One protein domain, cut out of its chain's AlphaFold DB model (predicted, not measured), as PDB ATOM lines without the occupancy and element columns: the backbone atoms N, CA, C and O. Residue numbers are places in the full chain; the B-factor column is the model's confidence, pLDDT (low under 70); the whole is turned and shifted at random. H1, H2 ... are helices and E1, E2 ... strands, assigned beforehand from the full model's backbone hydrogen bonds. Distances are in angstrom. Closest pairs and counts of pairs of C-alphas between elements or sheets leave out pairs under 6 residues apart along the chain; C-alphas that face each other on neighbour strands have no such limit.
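AT A GLANCE: This is residues 2 to 36 and 142 to 187 of the 210 residues of the protein "Glutamate ionotropic kainate 2" of Lasius niger (UniProt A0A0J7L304). Picture one curled, strongly twisted sheet of five strands, like part of a barrel, with the short helix H1 grazing it and the longer helix H2 off the sheet, where residues 172 to 177 stick out. The link after E1 runs back to H1, and E2 then enters the sheet beside E1. The printed part has 81 residues, in the order E1, H1, E2, E3, E4, E5, H2; the sheet's order is E1, E2, E3, E4, E5, mixed, and the class is mixed, helices and strands. The whole is compact, with a radius of gyration of the C-alphas of 13.2 A, and only just elongated, with spans of 44 by 29 by 20 A.

HOW THE PARTS SIT: Start at the inner strands E3, residues 142 to 149, and E4, residues 153 to 161, an antiparallel hairpin at 153 degrees; look for N 145 and O 158, 2.9 A apart. E4 bends by 53 degrees at residue 158. Its other neighbour, the edge strand E5, residues 165 to 168, makes a second hairpin with it at 144 degrees, with N 167 and O 159 at 2.8 A. E3, E4 and E5 form a meander, each strand the antiparallel neighbour of the one before. On the other side of E3 find E2, residues 29 to 34, antiparallel at 153 degrees, with N 144 and O 34 at 2.8 A. The edge strand E1, residues 7 to 10, is parallel to E2 at 18 degrees, with N 10 and O 31 at 2.9 A. With H1, residues 21 to 24, these two make a strand-helix-strand unit, parallel neighbour strands with a helix between, and its crossover is right-handed. H1 only grazes the sheet; its closest C-alpha pair with E3 is Arg 24 and Asn 149, 6.7 A. H2, residues 172 to 183, is not on the sheet and is apart from H1. Every O i to N i+4 pair in H2 is within hydrogen-bond range; H1 is too short for one.

IN THESE COORDINATES: Find C-alpha 7 at (12.111, -85.533, -42.394), where E1 begins. E2 spans 16.3 A; E3 starts at C-alpha 142, (2.528, -67.000, -31.834), and spans 21.8 A, and E4 spans 23.7 A. H2 runs 16.8 A to C-alpha 183 at (28.475, -83.272, -44.410).

THE WHOLE: The C-alphas farthest apart are those of Thr 163 and Thr 187, 43.9 A. Residues 37 to 141 are cut out, and C-alphas 36 and 142 stand 9.7 A apart. Of the links printed whole, none is long. Mean pLDDT of the printed part is 85.7; residues 2 to 3, 182 and 185 are under 70.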
ATOM      1  N   MET A   2      14.585 -94.508 -38.926       65.75
ATOM      2  CA  MET A   2      14.992 -93.089 -39.065       65.75
ATOM      3  C   MET A   2      16.444 -92.818 -39.511       65.75
ATOM      4  O   MET A   2      17.385 -93.006 -38.750       65.75
ATOM      5  N   SER A   3      16.604 -92.376 -40.759       67.69
ATOM      6  CA  SER A   3      17.895 -92.030 -41.369       67.69
ATOM      7  C   SER A   3      17.853 -90.636 -41.988       67.69
ATOM      8  O   SER A   3      16.770 -90.089 -42.189       67.69
ATOM      9  N   ASP A   4      19.009 -90.128 -42.410       70.12
ATOM     10  CA  ASP A   4      19.220 -88.827 -43.065       70.12
ATOM     11  C   ASP A   4      18.291 -88.489 -44.242       70.12
ATOM     12  O   ASP A   4      18.195 -87.337 -44.657       70.12
ATOM     13  N   TYR A   5      17.624 -89.491 -44.817       73.06
ATOM     14  CA  TYR A   5      16.690 -89.320 -45.932       73.06
ATOM     15  C   TYR A   5      15.257 -89.007 -45.488       73.06
ATOM     16  O   TYR A   5      14.392 -88.784 -46.333       73.06
ATOM     17  N   HIS A   6      14.986 -89.011 -44.183       81.81
ATOM     18  CA  HIS A   6      13.658 -88.792 -43.628       81.81
ATOM     19  C   HIS A   6      13.585 -87.434 -42.933       81.81
ATOM     20  O   HIS A   6      14.517 -86.990 -42.263       81.81
ATOM     21  N   SER A   7      12.449 -86.763 -43.105       87.56
ATOM     22  CA  SER A   7      12.111 -85.533 -42.394       87.56
ATOM     23  C   SER A   7      10.773 -85.730 -41.698       87.56
ATOM     24  O   SER A   7       9.816 -86.188 -42.325       87.56
ATOM     25  N   TYR A   8      10.713 -85.404 -40.413       91.50
ATOM     26  CA  TYR A   8       9.519 -85.542 -39.591       91.50
ATOM     27  C   TYR A   8       9.052 -84.175 -39.120       91.50
ATOM     28  O   TYR A   8       9.835 -83.367 -38.621       91.50
ATOM     29  N   LEU A   9       7.750 -83.947 -39.255       94.44
ATOM     30  CA  LEU A   9       7.066 -82.815 -38.659       94.44
ATOM     31  C   LEU A   9       6.240 -83.324 -37.480       94.44
ATOM     32  O   LEU A   9       5.304 -84.103 -37.670       94.44
ATOM     33  N   ILE A  10       6.581 -82.887 -36.274       95.31
ATOM     34  CA  ILE A  10       5.841 -83.224 -35.061       95.31
ATOM     35  C   ILE A  10       4.817 -82.124 -34.787       95.31
ATOM     36  O   ILE A  10       5.156 -80.948 -34.667       95.31
ATOM     37  N   THR A  11       3.550 -82.517 -34.684       94.75
ATOM     38  CA  THR A  11       2.428 -81.596 -34.451       94.75
ATOM     39  C   THR A  11       2.127 -81.374 -32.971       94.75
ATOM     40  O   THR A  11       1.355 -80.480 -32.639       94.75
ATOM     41  N   SER A  12       2.705 -82.188 -32.082       94.56
ATOM     42  CA  SER A  12       2.608 -81.973 -30.636       94.56
ATOM     43  C   SER A  12       3.379 -80.719 -30.233       94.56
ATOM     44  O   SER A  12       4.513 -80.528 -30.669       94.56
ATOM     45  N   LEU A  13       2.779 -79.905 -29.361       95.31
ATOM     46  CA  LEU A  13       3.389 -78.689 -28.812       95.31
ATOM     47  C   LEU A  13       4.382 -78.972 -27.673       95.31
ATOM     48  O   LEU A  13       5.050 -78.052 -27.211       95.31
ATOM     49  N   ASP A  14       4.477 -80.237 -27.251       94.31
ATOM     50  CA  ASP A  14       5.255 -80.696 -26.096       94.31
ATOM     51  C   ASP A  14       6.501 -81.501 -26.492       94.31
ATOM     52  O   ASP A  14       7.007 -82.302 -25.713       94.31
ATOM     53  N   LEU A  15       7.029 -81.321 -27.710       93.44
ATOM     54  CA  LEU A  15       8.251 -82.030 -28.114       93.44
ATOM     55  C   LEU A  15       9.445 -81.702 -27.192       93.44
ATOM     56  O   LEU A  15      10.313 -82.549 -27.000       93.44
ATOM     57  N   HIS A  16       9.474 -80.514 -26.578       89.88
ATOM     58  CA  HIS A  16      10.520 -80.118 -25.625       89.88
ATOM     59  C   HIS A  16      10.531 -80.935 -24.330       89.88
ATOM     60  O   HIS A  16      11.535 -80.904 -23.625       89.88
ATOM     61  N   THR A  17       9.455 -81.663 -24.012       90.31
ATOM     62  CA  THR A  17       9.384 -82.497 -22.802       90.31
ATOM     63  C   THR A  17       9.911 -83.917 -23.024       90.31
ATOM     64  O   THR A  17       9.879 -84.730 -22.104       90.31
ATOM     65  N   VAL A  18      10.309 -84.257 -24.252       89.75
ATOM     66  CA  VAL A  18      10.761 -85.599 -24.634       89.75
ATOM     67  C   VAL A  18      12.284 -85.615 -24.720       89.75
ATOM     68  O   VAL A  18      12.888 -84.674 -25.232       89.75
ATOM     69  N   ASP A  19      12.906 -86.694 -24.246       87.69
ATOM     70  CA  ASP A  19      14.335 -86.913 -24.454       87.69
ATOM     71  C   ASP A  19      14.606 -87.276 -25.922       87.69
ATOM     72  O   ASP A  19      14.067 -88.250 -26.454       87.69
ATOM     73  N   LEU A  20      15.417 -86.453 -26.587       88.31
ATOM     74  CA  LEU A  20      15.750 -86.580 -28.005       88.31
ATOM     75  C   LEU A  20      17.218 -86.945 -28.246       88.31
ATOM     76  O   LEU A  20      17.675 -86.870 -29.389       88.31
ATOM     77  N   GLU A  21      17.963 -87.329 -27.206       85.81
ATOM     78  CA  GLU A  21      19.393 -87.641 -27.311       85.81
ATOM     79  C   GLU A  21      19.672 -88.723 -28.366       85.81
ATOM     80  O   GLU A  21      20.526 -88.548 -29.235       85.81
ATOM     81  N   GLU A  22      18.876 -89.794 -28.379       83.69
ATOM     82  CA  GLU A  22      19.030 -90.901 -29.332       83.69
ATOM     83  C   GLU A  22      18.791 -90.476 -30.793       83.69
ATOM     84  O   GLU A  22      19.384 -91.033 -31.719       83.69
ATOM     85  N   PHE A  23      17.950 -89.462 -31.017       83.62
ATOM     86  CA  PHE A  23      17.603 -88.982 -32.358       83.62
ATOM     87  C   PHE A  23      18.556 -87.898 -32.864       83.62
ATOM     88  O   PHE A  23      18.662 -87.697 -34.075       83.62
ATOM     89  N   ARG A  24      19.299 -87.242 -31.963       80.00
ATOM     90  CA  ARG A  24      20.235 -86.156 -32.287       80.00
ATOM     91  C   ARG A  24      21.357 -86.597 -33.233       80.00
ATOM     92  O   ARG A  24      21.858 -85.799 -34.017       80.00
ATOM     93  N   HIS A  25      21.738 -87.871 -33.183       77.31
ATOM     94  CA  HIS A  25      22.831 -88.425 -33.989       77.31
ATOM     95  C   HIS A  25      22.362 -89.249 -35.195       77.31
ATOM     96  O   HIS A  25      23.185 -89.670 -36.003       77.31
ATOM     97  N   GLY A  26      21.050 -89.459 -35.351       72.25
ATOM     98  CA  GLY A  26      20.474 -90.262 -36.436       72.25
ATOM     99  C   GLY A  26      20.365 -89.538 -37.784       72.25
ATOM    100  O   GLY A  26      19.795 -90.096 -38.722       72.25
ATOM    101  N   GLY A  27      20.822 -88.278 -37.852       73.12
ATOM    102  CA  GLY A  27      20.846 -87.415 -39.043       73.12
ATOM    103  C   GLY A  27      19.481 -87.088 -39.658       73.12
ATOM    104  O   GLY A  27      19.406 -86.448 -40.704       73.12
ATOM    105  N   THR A  28      18.402 -87.498 -38.995       81.81
ATOM    106  CA  THR A  28      17.015 -87.241 -39.376       81.81
ATOM    107  C   THR A  28      16.628 -85.806 -39.023       81.81
ATOM    108  O   THR A  28      16.831 -85.371 -37.893       81.81
ATOM    109  N   ASN A  29      16.000 -85.087 -39.955       83.94
ATOM    110  CA  ASN A  29      15.506 -83.739 -39.677       83.94
ATOM    111  C   ASN A  29      14.164 -83.813 -38.942       83.94
ATOM    112  O   ASN A  29      13.179 -84.305 -39.495       83.94
ATOM    113  N   ILE A  30      14.116 -83.308 -37.709       91.81
ATOM    114  CA  ILE A  30      12.888 -83.222 -36.913       91.81
ATOM    115  C   ILE A  30      12.553 -81.749 -36.704       91.81
ATOM    116  O   ILE A  30      13.327 -81.009 -36.097       91.81
ATOM    117  N   THR A  31      11.389 -81.333 -37.189       93.38
ATOM    118  CA  THR A  31      10.835 -79.993 -36.982       93.38
ATOM    119  C   THR A  31       9.544 -80.106 -36.185       93.38
ATOM    120  O   THR A  31       8.772 -81.048 -36.371       93.38
ATOM    121  N   ALA A  32       9.284 -79.151 -35.302       95.94
ATOM    122  CA  ALA A  32       8.051 -79.095 -34.532       95.94
ATOM    123  C   ALA A  32       7.619 -77.659 -34.257       95.94
ATOM    124  O   ALA A  32       8.357 -76.698 -34.491       95.94
ATOM    125  N   PHE A  33       6.408 -77.538 -33.729       96.25
ATOM    126  CA  PHE A  33       5.886 -76.288 -33.203       96.25
ATOM    127  C   PHE A  33       5.924 -76.312 -31.683       96.25
ATOM    128  O   PHE A  33       5.716 -77.354 -31.065       96.25
ATOM    129  N   ARG A  34       6.160 -75.153 -31.077       95.12
ATOM    130  CA  ARG A  34       6.180 -74.983 -29.626       95.12
ATOM    131  C   ARG A  34       5.403 -73.728 -29.256       95.12
ATOM    132  O   ARG A  34       5.662 -72.656 -29.794       95.12
ATOM    133  N   LEU A  35       4.442 -73.863 -28.345       95.44
ATOM    134  CA  LEU A  35       3.662 -72.726 -27.841       95.44
ATOM    135  C   LEU A  35       4.318 -72.085 -26.613       95.44
ATOM    136  O   LEU A  35       4.282 -70.867 -26.444       95.44
ATOM    137  N   VAL A  36       4.926 -72.909 -25.761       93.81
ATOM    138  CA  VAL A  36       5.521 -72.497 -24.488       93.81
ATOM    139  C   VAL A  36       7.022 -72.703 -24.565       93.81
ATOM    140  O   VAL A  36       7.486 -73.812 -24.808       93.81
ATOM    141  N   VAL A 142       1.244 -66.725 -31.183       95.19
ATOM    142  CA  VAL A 142       2.528 -67.000 -31.834       95.19
ATOM    143  C   VAL A 142       2.979 -68.412 -31.479       95.19
ATOM    144  O   VAL A 142       2.970 -68.787 -30.309       95.19
ATOM    145  N   LEU A 143       3.399 -69.176 -32.485       96.25
ATOM    146  CA  LEU A 143       4.079 -70.456 -32.318       96.25
ATOM    147  C   LEU A 143       5.554 -70.300 -32.665       96.25
ATOM    148  O   LEU A 143       5.906 -69.725 -33.695       96.25
ATOM    149  N   ASP A 144       6.420 -70.857 -31.834       96.00
ATOM    150  CA  ASP A 144       7.815 -71.052 -32.188       96.00
ATOM    151  C   ASP A 144       7.928 -72.234 -33.149       96.00
ATOM    152  O   ASP A 144       7.294 -73.272 -32.957       96.00
ATOM    153  N   ILE A 145       8.769 -72.085 -34.169       96.12
ATOM    154  CA  ILE A 145       9.197 -73.198 -35.013       96.12
ATOM    155  C   ILE A 145      10.539 -73.659 -34.466       96.12
ATOM    156  O   ILE A 145      11.490 -72.871 -34.423       96.12
ATOM    157  N   ILE A 146      10.610 -74.915 -34.042       94.44
ATOM    158  CA  ILE A 146      11.807 -75.526 -33.465       94.44
ATOM    159  C   ILE A 146      12.298 -76.674 -34.347       94.44
ATOM    160  O   ILE A 146      11.506 -77.381 -34.966       94.44
ATOM    161  N   GLU A 147      13.610 -76.858 -34.413       92.25
ATOM    162  CA  GLU A 147      14.255 -77.956 -35.135       92.25
ATOM    163  C   GLU A 147      15.274 -78.643 -34.222       92.25
ATOM    164  O   GLU A 147      15.962 -77.978 -33.445       92.25
ATOM    165  N   LEU A 148      15.374 -79.968 -34.318       90.56
ATOM    166  CA  LEU A 148      16.411 -80.729 -33.632       90.56
ATOM    167  C   LEU A 148      17.763 -80.513 -34.324       90.56
ATOM    168  O   LEU A 148      17.959 -80.904 -35.472       90.56
ATOM    169  N   ASN A 149      18.698 -79.898 -33.607       85.50
ATOM    170  CA  ASN A 149      20.077 -79.699 -34.020       85.50
ATOM    171  C   ASN A 149      20.999 -80.754 -33.387       85.50
ATOM    172  O   ASN A 149      20.882 -81.074 -32.203       85.50
ATOM    173  N   ASN A 150      21.973 -81.233 -34.166       79.25
ATOM    174  CA  ASN A 150      22.888 -82.306 -33.769       79.25
ATOM    175  C   ASN A 150      23.825 -81.957 -32.593       79.25
ATOM    176  O   ASN A 150      24.405 -82.861 -31.996       79.25
ATOM    177  N   LYS A 151      24.012 -80.671 -32.272       78.12
ATOM    178  CA  LYS A 151      24.901 -80.196 -31.197       78.12
ATOM    179  C   LYS A 151      24.131 -79.581 -30.035       78.12
ATOM    180  O   LYS A 151      24.402 -79.904 -28.887       78.12
ATOM    181  N   GLU A 152      23.195 -78.692 -30.346       81.31
ATOM    182  CA  GLU A 152      22.507 -77.856 -29.350       81.31
ATOM    183  C   GLU A 152      21.162 -78.446 -28.891       81.31
ATOM    184  O   GLU A 152      20.538 -77.912 -27.981       81.31
ATOM    185  N   GLY A 153      20.696 -79.545 -29.496       87.94
ATOM    186  CA  GLY A 153      19.360 -80.080 -29.233       87.94
ATOM    187  C   GLY A 153      18.270 -79.264 -29.932       87.94
ATOM    188  O   GLY A 153      18.460 -78.801 -31.055       87.94
ATOM    189  N   LEU A 154      17.093 -79.134 -29.318       90.44
ATOM    190  CA  LEU A 154      15.989 -78.376 -29.914       90.44
ATOM    191  C   LEU A 154      16.321 -76.884 -29.942       90.44
ATOM    192  O   LEU A 154      16.447 -76.246 -28.903       90.44
ATOM    193  N   LYS A 155      16.394 -76.315 -31.144       90.50
ATOM    194  CA  LYS A 155      16.679 -74.898 -31.361       90.50
ATOM    195  C   LYS A 155      15.501 -74.218 -32.034       90.50
ATOM    196  O   LYS A 155      14.930 -74.749 -32.983       90.50
ATOM    197  N   LYS A 156      15.171 -73.002 -31.599       92.88
ATOM    198  CA  LYS A 156      14.208 -72.141 -32.292       92.88
ATOM    199  C   LYS A 156      14.798 -71.600 -33.594       92.88
ATOM    200  O   LYS A 156      15.874 -71.007 -33.605       92.88
ATOM    201  N   ILE A 157      14.064 -71.775 -34.688       92.75
ATOM    202  CA  ILE A 157      14.495 -71.413 -36.049       92.75
ATOM    203  C   ILE A 157      13.596 -70.360 -36.698       92.75
ATOM    204  O   ILE A 157      13.906 -69.841 -37.772       92.75
ATOM    205  N   GLY A 158      12.472 -70.054 -36.058       95.00
ATOM    206  CA  GLY A 158      11.520 -69.077 -36.539       95.00
ATOM    207  C   GLY A 158      10.310 -68.952 -35.632       95.00
ATOM    208  O   GLY A 158      10.226 -69.551 -34.558       95.00
ATOM    209  N   THR A 159       9.363 -68.154 -36.096       96.50
ATOM    210  CA  THR A 159       8.059 -67.945 -35.471       96.50
ATOM    211  C   THR A 159       6.976 -68.022 -36.530       96.50
ATOM    212  O   THR A 159       7.226 -67.754 -37.705       96.50
ATOM    213  N   TRP A 160       5.771 -68.380 -36.121       95.88
ATOM    214  CA  TRP A 160       4.581 -68.354 -36.950       95.88
ATOM    215  C   TRP A 160       3.456 -67.649 -36.206       95.88
ATOM    216  O   TRP A 160       3.258 -67.876 -35.014       95.88
ATOM    217  N   ASN A 161       2.699 -66.821 -36.914       94.69
ATOM    218  CA  ASN A 161       1.401 -66.351 -36.452       94.69
ATOM    219  C   ASN A 161       0.397 -66.338 -37.611       94.69
ATOM    220  O   ASN A 161       0.774 -66.370 -38.785       94.69
ATOM    221  N   SER A 162      -0.893 -66.260 -37.286       90.31
ATOM    222  CA  SER A 162      -1.966 -66.276 -38.288       90.31
ATOM    223  C   SER A 162      -1.914 -65.083 -39.250       90.31
ATOM    224  O   SER A 162      -2.311 -65.211 -40.404       90.31
ATOM    225  N   THR A 163      -1.415 -63.933 -38.790       89.94
ATOM    226  CA  THR A 163      -1.450 -62.667 -39.539       89.94
ATOM    227  C   THR A 163      -0.300 -62.514 -40.537       89.94
ATOM    228  O   THR A 163      -0.509 -62.042 -41.651       89.94
ATOM    229  N   LYS A 164       0.931 -62.867 -40.147       91.38
ATOM    230  CA  LYS A 164       2.151 -62.672 -40.954       91.38
ATOM    231  C   LYS A 164       2.690 -63.980 -41.534       91.38
ATOM    232  O   LYS A 164       3.571 -63.938 -42.388       91.38
ATOM    233  N   GLY A 165       2.171 -65.127 -41.099       93.75
ATOM    234  CA  GLY A 165       2.674 -66.432 -41.502       93.75
ATOM    235  C   GLY A 165       4.022 -66.744 -40.854       93.75
ATOM    236  O   GLY A 165       4.281 -66.369 -39.711       93.75
ATOM    237  N   ILE A 166       4.865 -67.485 -41.575       94.25
ATOM    238  CA  ILE A 166       6.167 -67.940 -41.077       94.25
ATOM    239  C   ILE A 166       7.209 -66.826 -41.205       94.25
ATOM    240  O   ILE A 166       7.377 -66.234 -42.268       94.25
ATOM    241  N   ASN A 167       7.969 -66.617 -40.137       94.31
ATOM    242  CA  ASN A 167       9.139 -65.757 -40.095       94.31
ATOM    243  C   ASN A 167      10.347 -66.542 -39.562       94.31
ATOM    244  O   ASN A 167      10.429 -66.824 -38.363       94.31
ATOM    245  N   PHE A 168      11.273 -66.908 -40.450       91.69
ATOM    246  CA  PHE A 168      12.503 -67.614 -40.086       91.69
ATOM    247  C   PHE A 168      13.566 -66.647 -39.562       91.69
ATOM    248  O   PHE A 168      13.800 -65.591 -40.141       91.69
ATOM    249  N   THR A 169      14.247 -67.039 -38.487       86.75
ATOM    250  CA  THR A 169      15.294 -66.233 -37.836       86.75
ATOM    251  C   THR A 169      16.711 -66.698 -38.172       86.75
ATOM    252  O   THR A 169      17.672 -66.104 -37.692       86.75
ATOM    253  N   ARG A 170      16.864 -67.756 -38.979       80.56
ATOM    254  CA  ARG A 170      18.176 -68.267 -39.400       80.56
ATOM    255  C   ARG A 170      18.891 -67.272 -40.307       80.56
ATOM    256  O   ARG A 170      18.314 -66.811 -41.293       80.56
ATOM    257  N   SER A 171      20.164 -67.005 -40.027       77.88
ATOM    258  CA  SER A 171      21.017 -66.309 -40.988       77.88
ATOM    259  C   SER A 171      21.497 -67.273 -42.079       77.88
ATOM    260  O   SER A 171      21.558 -68.490 -41.886       77.88
ATOM    261  N   TYR A 172      21.885 -66.733 -43.235       74.75
ATOM    262  CA  TYR A 172      22.486 -67.534 -44.307       74.75
ATOM    263  C   TYR A 172      23.767 -68.256 -43.846       74.75
ATOM    264  O   TYR A 172      24.021 -69.393 -44.243       74.75
ATOM    265  N   GLY A 173      24.551 -67.614 -42.971       77.50
ATOM    266  CA  GLY A 173      25.760 -68.201 -42.393       77.50
ATOM    267  C   GLY A 173      25.462 -69.416 -41.516       77.50
ATOM    268  O   GLY A 173      26.166 -70.421 -41.615       77.50
ATOM    269  N   ASP A 174      24.384 -69.369 -40.731       78.06
ATOM    270  CA  ASP A 174      23.974 -70.492 -39.876       78.06
ATOM    271  C   ASP A 174      23.566 -71.700 -40.718       78.06
ATOM    272  O   ASP A 174      23.995 -72.822 -40.451       78.06
ATOM    273  N   VAL A 175      22.791 -71.465 -41.784       77.38
ATOM    274  CA  VAL A 175      22.365 -72.518 -42.717       77.38
ATOM    275  C   VAL A 175      23.577 -73.165 -43.385       77.38
ATOM    276  O   VAL A 175      23.674 -74.390 -43.431       77.38
ATOM    277  N   TYR A 176      24.527 -72.363 -43.872       77.25
ATOM    278  CA  TYR A 176      25.735 -72.882 -44.511       77.25
ATOM    279  C   TYR A 176      26.590 -73.707 -43.544       77.25
ATOM    280  O   TYR A 176      27.041 -74.799 -43.888       77.25
ATOM    281  N   THR A 177      26.775 -73.218 -42.319       78.69
ATOM    282  CA  THR A 177      27.544 -73.921 -41.284       78.69
ATOM    283  C   THR A 177      26.888 -75.256 -40.938       78.69
ATOM    284  O   THR A 177      27.566 -76.279 -40.917       78.69
ATOM    285  N   GLN A 178      25.560 -75.282 -40.791       73.75
ATOM    286  CA  GLN A 178      24.805 -76.507 -40.527       73.75
ATOM    287  C   GLN A 178      24.918 -77.516 -41.683       73.75
ATOM    288  O   GLN A 178      25.066 -78.711 -41.439       73.75
ATOM    289  N   ILE A 179      24.920 -77.057 -42.942       74.69
ATOM    290  CA  ILE A 179      25.161 -77.923 -44.110       74.69
ATOM    291  C   ILE A 179      26.563 -78.534 -44.054       74.69
ATOM    292  O   ILE A 179      26.703 -79.741 -44.230       74.69
ATOM    293  N   VAL A 180      27.599 -77.728 -43.800       77.25
ATOM    294  CA  VAL A 180      28.984 -78.219 -43.720       77.25
ATOM    295  C   VAL A 180      29.132 -79.240 -42.597       77.25
ATOM    296  O   VAL A 180      29.700 -80.305 -42.819       77.25
ATOM    297  N   GLU A 181      28.589 -78.955 -41.416       74.44
ATOM    298  CA  GLU A 181      28.614 -79.869 -40.272       74.44
ATOM    299  C   GLU A 181      27.877 -81.178 -40.564       74.44
ATOM    300  O   GLU A 181      28.399 -82.251 -40.274       74.44
ATOM    301  N   ASN A 182      26.719 -81.113 -41.222       69.94
ATOM    302  CA  ASN A 182      25.968 -82.298 -41.632       69.94
ATOM    303  C   ASN A 182      26.683 -83.136 -42.704       69.94
ATOM    304  O   ASN A 182      26.324 -84.295 -42.908       69.94
ATOM    305  N   LEU A 183      27.662 -82.570 -43.413       73.06
ATOM    306  CA  LEU A 183      28.475 -83.272 -44.410       73.06
ATOM    307  C   LEU A 183      29.777 -83.839 -43.822       73.06
ATOM    308  O   LEU A 183      30.414 -84.679 -44.463       73.06
ATOM    309  N   GLN A 184      30.181 -83.413 -42.622       72.62
ATOM    310  CA  GLN A 184      31.369 -83.950 -41.964       72.62
ATOM    311  C   GLN A 184      31.167 -85.433 -41.631       72.62
ATOM    312  O   GLN A 184      30.110 -85.851 -41.166       72.62
ATOM    313  N   ASN A 185      32.203 -86.239 -41.878       68.50
ATOM    314  CA  ASN A 185      32.226 -87.684 -41.619       68.50
ATOM    315  C   ASN A 185      31.168 -88.512 -42.375       68.50
ATOM    316  O   ASN A 185      30.876 -89.640 -41.978       68.50
ATOM    317  N   LYS A 186      30.629 -88.001 -43.494       72.56
ATOM    318  CA  LYS A 186      29.766 -88.785 -44.389       72.56
ATOM    319  C   LYS A 186      30.553 -89.441 -45.519       72.56
ATOM    320  O   LYS A 186      31.249 -88.781 -46.288       72.56
ATOM    321  N   THR A 187      30.376 -90.752 -45.660       77.06
ATOM    322  CA  THR A 187      30.876 -91.519 -46.804       77.06
ATOM    323  C   THR A 187      29.805 -91.567 -47.884       77.06
ATOM    324  O   THR A 187      28.744 -92.162 -47.694       77.06
TER     325      THR A 187